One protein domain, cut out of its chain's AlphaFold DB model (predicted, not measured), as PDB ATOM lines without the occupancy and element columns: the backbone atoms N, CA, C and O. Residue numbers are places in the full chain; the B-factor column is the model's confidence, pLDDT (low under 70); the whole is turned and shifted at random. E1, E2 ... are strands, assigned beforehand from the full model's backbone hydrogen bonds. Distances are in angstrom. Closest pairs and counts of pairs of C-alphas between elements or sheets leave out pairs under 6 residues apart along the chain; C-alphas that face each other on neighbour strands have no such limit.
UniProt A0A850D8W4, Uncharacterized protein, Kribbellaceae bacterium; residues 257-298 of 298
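This is residues 257 to 298 of the 298 residues of an uncharacterized protein of Kribbellaceae bacterium (UniProt A0A850D8W4). Two antiparallel hairpins lie one over the other with few contacts between them, the longer made of E3 and E4 and the shorter of E1 and E2. Their turns, residues 260 to 264 and 286 to 287, are at the same end of the elongated outline, the link of residues 268 to 278 loops round the other end, and the last residues fold back beside the end of E4. The printed part has 42 residues with no named helix and four named strands, E1, E2, E3 and E4 along the chain, in two antiparallel sheets of two strands, E3 - E4 and E1 - E2. The class is all strand, though under half of the residues, 19 of 42, are in named elements. The whole is only just compact, close to loose, with a radius of gyration of the C-alphas of 10.6 A, and spans 31 by 16 by 11 A.

E3, residues 279 to 285, is the longest strand by residues and measures 16.6 A from its first to its last C-alpha, beginning at C-alpha 279 (73.798, 129.115, 77.776). E4, residues 288 to 293, measures 16.8 A and ends at C-alpha 293 (70.556, 125.808, 76.964). E1, residues 257 to 259, measures 6.8 A and begins at C-alpha 257 (71.383, 121.006, 86.997). E2, residues 265 to 267, measures 6.9 A.

E3 and E4 form a hairpin and are antiparallel, with 157 degrees between their directions. The C-alphas of Arg 284 and Thr 289 face each other at 4.4 A. N 290 and O 283, 2.8 A apart, and N 280 and O 292, 2.9 A apart, are within hydrogen-bond range. Residues 292 to 293 of E4 also pair, antiparallel, with residues 296 to 297. E1 and E2 form the other hairpin, antiparallel at 162 degrees, where N 258 and O 266 are within hydrogen-bond range at 3.0 A. The closest C-alphas of E2 and E4, those of Ala 267 and Val 292, are 7.4 A apart. The closest C-alphas of E2 and E3, those of Val 265 and Val 285, are 7.9 A apart. E1 and E3 are only just apart, at 8.2 A, and E1 and E4 are apart.

The two C-alphas farthest apart are those of Asp 273 and Ser 287, at 31.3 A. The link from E2 to E3, 11 residues, is long; the links from E1 to E2 and from E3 to E4 are tight. The printed part has no cut and ends at residue 298, the chain's last residue. The mean pLDDT of the printed part of this model is 94.5, and no printed residue is under 70.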
ATOM      1  N   ILE A 257      70.401 122.090  87.097       97.44
ATOM      2  CA  ILE A 257      71.383 121.006  86.997       97.44
ATOM      3  C   ILE A 257      71.331 120.117  88.227       97.44
ATOM      4  O   ILE A 257      71.560 120.574  89.343       97.44
ATOM      5  N   GLU A 258      71.178 118.820  87.986       96.19
ATOM      6  CA  GLU A 258      71.321 117.789  89.004       96.19
ATOM      7  C   GLU A 258      72.356 116.756  88.566       96.19
ATOM      8  O   GLU A 258      72.476 116.402  87.388       96.19
ATOM      9  N   VAL A 259      73.132 116.275  89.536       95.75
ATOM     10  CA  VAL A 259      74.129 115.226  89.330       95.75
ATOM     11  C   VAL A 259      73.895 114.130  90.360       95.75
ATOM     12  O   VAL A 259      74.167 114.318  91.545       95.75
ATOM     13  N   ALA A 260      73.407 112.979  89.907       93.81
ATOM     14  CA  ALA A 260      73.178 111.820  90.763       93.81
ATOM     15  C   ALA A 260      74.502 111.172  91.211       93.81
ATOM     16  O   ALA A 260      75.553 111.360  90.586       93.81
ATOM     17  N   LEU A 261      74.469 110.337  92.260       91.12
ATOM     18  CA  LEU A 261      75.675 109.666  92.779       91.12
ATOM     19  C   LEU A 261      76.321 108.690  91.784       91.12
ATOM     20  O   LEU A 261      77.469 108.276  91.964       91.12
ATOM     21  N   ASP A 262      75.597 108.287  90.742       90.25
ATOM     22  CA  ASP A 262      76.127 107.481  89.643       90.25
ATOM     23  C   ASP A 262      76.787 108.308  88.527       90.25
ATOM     24  O   ASP A 262      77.356 107.740  87.594       90.25
ATOM     25  N   GLY A 263      76.767 109.637  88.659       91.62
ATOM     26  CA  GLY A 263      77.289 110.589  87.690       91.62
ATOM     27  C   GLY A 263      76.317 110.922  86.559       91.62
ATOM     28  O   GLY A 263      76.727 111.603  85.615       91.62
ATOM     29  N   THR A 264      75.065 110.455  86.619       94.25
ATOM     30  CA  THR A 264      74.005 110.890  85.705       94.25
ATOM     31  C   THR A 264      73.764 112.377  85.895       94.25
ATOM     32  O   THR A 264      73.591 112.842  87.018       94.25
ATOM     33  N   VAL A 265      73.778 113.111  84.784       96.62
ATOM     34  CA  VAL A 265      73.535 114.553  84.750       96.62
ATOM     35  C   VAL A 265      72.192 114.790  84.084       96.62
ATOM     36  O   VAL A 265      71.960 114.303  82.975       96.62
ATOM     37  N   THR A 266      71.334 115.552  84.746       97.00
ATOM     38  CA  THR A 266      70.064 116.048  84.213       97.00
ATOM     39  C   THR A 266      70.052 117.573  84.282       97.00
ATOM     40  O   THR A 266      70.803 118.182  85.045       97.00
ATOM     41  N   ALA A 267      69.239 118.195  83.430       96.69
ATOM     42  CA  ALA A 267      68.987 119.629  83.474       96.69
ATOM     43  C   ALA A 267      67.498 119.888  83.247       96.69
ATOM     44  O   ALA A 267      66.935 119.375  82.277       96.69
ATOM     45  N   ASN A 268      66.895 120.703  84.107       95.88
ATOM     46  CA  ASN A 268      65.549 121.245  83.932       95.88
ATOM     47  C   ASN A 268      65.598 122.785  83.977       95.88
ATOM     48  O   ASN A 268      65.215 123.392  84.980       95.88
ATOM     49  N   PRO A 269      66.160 123.425  82.939       95.38
ATOM     50  CA  PRO A 269      66.408 124.859  82.939       95.38
ATOM     51  C   PRO A 269      65.099 125.652  82.970       95.38
ATOM     52  O   PRO A 269      64.169 125.376  82.219       95.38
ATOM     53  N   GLN A 270      65.065 126.700  83.792       94.19
ATOM     54  CA  GLN A 270      63.968 127.679  83.826       94.19
ATOM     55  C   GLN A 270      64.404 129.041  83.266       94.19
ATOM     56  O   GLN A 270      63.666 130.017  83.297       94.19
ATOM     57  N   VAL A 271      65.618 129.122  82.719       93.38
ATOM     58  CA  VAL A 271      66.254 130.370  82.276       93.38
ATOM     59  C   VAL A 271      65.566 131.049  81.084       93.38
ATOM     60  O   VAL A 271      65.834 132.220  80.831       93.38
ATOM     61  N   ALA A 272      64.678 130.355  80.363       92.00
ATOM     62  CA  ALA A 272      64.028 130.874  79.159       92.00
ATOM     63  C   ALA A 272      63.251 132.178  79.401       92.00
ATOM     64  O   ALA A 272      63.270 133.071  78.553       92.00
ATOM     65  N   ASP A 273      62.617 132.292  80.571       88.94
ATOM     66  CA  ASP A 273      61.839 133.472  80.960       88.94
ATOM     67  C   ASP A 273      62.735 134.683  81.278       88.94
ATOM     68  O   ASP A 273      62.297 135.828  81.169       88.94
ATOM     69  N   LEU A 274      64.007 134.444  81.624       89.31
ATOM     70  CA  LEU A 274      65.009 135.490  81.838       89.31
ATOM     71  C   LEU A 274      65.724 135.870  80.535       89.31
ATOM     72  O   LEU A 274      65.820 137.048  80.191       89.31
ATOM     73  N   ASP A 275      66.258 134.875  79.829       93.88
ATOM     74  CA  ASP A 275      66.885 135.017  78.516       93.88
ATOM     75  C   ASP A 275      66.774 133.684  77.748       93.88
ATOM     76  O   ASP A 275      67.474 132.720  78.080       93.88
ATOM     77  N   PRO A 276      65.958 133.613  76.678       94.75
ATOM     78  CA  PRO A 276      65.783 132.390  75.894       94.75
ATOM     79  C   PRO A 276      67.056 131.946  75.161       94.75
ATOM     80  O   PRO A 276      67.126 130.815  74.687       94.75
ATOM     81  N   ASN A 277      68.074 132.807  75.063       96.12
ATOM     82  CA  ASN A 277      69.364 132.482  74.456       96.12
ATOM     83  C   ASN A 277      70.457 132.188  75.492       96.12
ATOM     84  O   ASN A 277      71.620 132.030  75.108       96.12
ATOM     85  N   ALA A 278      70.124 132.125  76.785       95.44
ATOM     86  CA  ALA A 278      71.094 131.830  77.828       95.44
ATOM     87  C   ALA A 278      71.716 130.442  77.640       95.44
ATOM     88  O   ALA A 278      71.047 129.458  77.306       95.44
ATOM     89  N   ARG A 279      73.030 130.360  77.875       96.75
ATOM     90  CA  ARG A 279      73.798 129.115  77.776       96.75
ATOM     91  C   ARG A 279      74.783 128.998  78.930       96.75
ATOM     92  O   ARG A 279      75.551 129.926  79.182       96.75
ATOM     93  N   LEU A 280      74.810 127.835  79.573       96.75
ATOM     94  CA  LEU A 280      75.894 127.406  80.451       96.75
ATOM     95  C   LEU A 280      76.803 126.490  79.637       96.75
ATOM     96  O   LEU A 280      76.381 125.417  79.223       96.75
ATOM     97  N   THR A 281      78.040 126.909  79.380       97.12
ATOM     98  CA  THR A 281      78.968 126.143  78.536       97.12
ATOM     99  C   THR A 281      80.132 125.587  79.336       97.12
ATOM    100  O   THR A 281      80.653 126.268  80.220       97.12
ATOM    101  N   GLY A 282      80.612 124.403  78.966       95.94
ATOM    102  CA  GLY A 282      81.817 123.834  79.566       95.94
ATOM    103  C   GLY A 282      81.611 123.264  80.974       95.94
ATOM    104  O   GLY A 282      82.575 123.172  81.738       95.94
ATOM    105  N   LEU A 283      80.382 122.871  81.329       95.12
ATOM    106  CA  LEU A 283      80.093 122.213  82.602       95.12
ATOM    107  C   LEU A 283      80.778 120.844  82.626       95.12
ATOM    108  O   LEU A 283      80.393 119.924  81.906       95.12
ATOM    109  N   ARG A 284      81.804 120.688  83.461       95.12
ATOM    110  CA  ARG A 284      82.566 119.442  83.554       95.12
ATOM    111  C   ARG A 284      82.073 118.573  84.706       95.12
ATOM    112  O   ARG A 284      82.252 118.935  85.863       95.12
ATOM    113  N   VAL A 285      81.574 117.379  84.387       93.88
ATOM    114  CA  VAL A 285      81.214 116.344  85.371       93.88
ATOM    115  C   VAL A 285      82.040 115.089  85.090       93.88
ATOM    116  O   VAL A 285      81.908 114.434  84.052       93.88
ATOM    117  N   GLY A 286      82.966 114.784  86.002       92.31
ATOM    118  CA  GLY A 286      83.958 113.724  85.815       92.31
ATOM    119  C   GLY A 286      84.846 113.967  84.585       92.31
ATOM    120  O   GLY A 286      85.593 114.949  84.504       92.31
ATOM    121  N   SER A 287      84.793 113.043  83.623       94.19
ATOM    122  CA  SER A 287      85.523 113.128  82.350       94.19
ATOM    123  C   SER A 287      84.714 113.751  81.208       94.19
ATOM    124  O   SER A 287      85.262 113.937  80.123       94.19
ATOM    125  N   ARG A 288      83.432 114.066  81.430       95.06
ATOM    126  CA  ARG A 288      82.525 114.602  80.411       95.06
ATOM    127  C   ARG A 288      82.346 116.106  80.576       95.06
ATOM    128  O   ARG A 288      82.492 116.639  81.673       95.06
ATOM    129  N   THR A 289      82.054 116.767  79.465       96.62
ATOM    130  CA  THR A 289      81.726 118.194  79.406       96.62
ATOM    131  C   THR A 289      80.353 118.330  78.771       96.62
ATOM    132  O   THR A 289      80.084 117.636  77.792       96.62
ATOM    133  N   TYR A 290      79.518 119.187  79.344       96.19
ATOM    134  CA  TYR A 290      78.147 119.441  78.933       96.19
ATOM    135  C   TYR A 290      77.968 120.929  78.657       96.19
ATOM    136  O   TYR A 290      78.547 121.767  79.359       96.19
ATOM    137  N   ASP A 291      77.130 121.235  77.676       97.38
ATOM    138  CA  ASP A 291      76.533 122.553  77.535       97.38
ATOM    139  C   ASP A 291      75.046 122.452  77.908       97.38
ATOM    140  O   ASP A 291      74.412 121.412  77.743       97.38
ATOM    141  N   VAL A 292      74.478 123.528  78.438       97.12
ATOM    142  CA  VAL A 292      73.065 123.609  78.822       97.12
ATOM    143  C   VAL A 292      72.488 124.864  78.196       97.12
ATOM    144  O   VAL A 292      73.083 125.941  78.270       97.12
ATOM    145  N   THR A 293      71.336 124.720  77.563       96.81
ATOM    146  CA  THR A 293      70.556 125.808  76.964       96.81
ATOM    147  C   THR A 293      69.206 125.911  77.661       96.81
ATOM    148  O   THR A 293      68.899 125.087  78.519       96.81
ATOM    149  N   ALA A 294      68.379 126.880  77.275       94.81
ATOM    150  CA  ALA A 294      66.991 126.956  77.724       94.81
ATOM    151  C   ALA A 294      66.157 125.696  77.388       94.81
ATOM    152  O   ALA A 294      65.184 125.424  78.079       94.81
ATOM    153  N   ASP A 295      66.564 124.901  76.390       93.88
ATOM    154  CA  ASP A 295      65.879 123.663  75.986       93.88
ATOM    155  C   ASP A 295      66.414 122.400  76.701       93.88
ATOM    156  O   ASP A 295      65.915 121.296  76.475       93.88
ATOM    157  N   GLY A 296      67.443 122.537  77.548       93.94
ATOM    158  CA  GLY A 296      68.081 121.432  78.272       93.94
ATOM    159  C   GLY A 296      69.546 121.194  77.889       93.94
ATOM    160  O   GLY A 296      70.230 122.081  77.367       93.94
ATOM    161  N   LEU A 297      70.041 119.991  78.203       93.56
ATOM    162  CA  LEU A 297      71.412 119.547  77.914       93.56
ATOM    163  C   LEU A 297      71.663 119.416  76.403       93.56
ATOM    164  O   LEU A 297      70.820 118.887  75.676       93.56
ATOM    165  N   VAL A 298      72.851 119.839  75.964       87.62
ATOM    166  CA  VAL A 298      73.358 119.751  74.583       87.62
ATOM    167  C   VAL A 298      74.688 119.007  74.544       87.62
ATOM    168  O   VAL A 298      75.539 119.245  75.434       87.62
TER     169      VAL A 298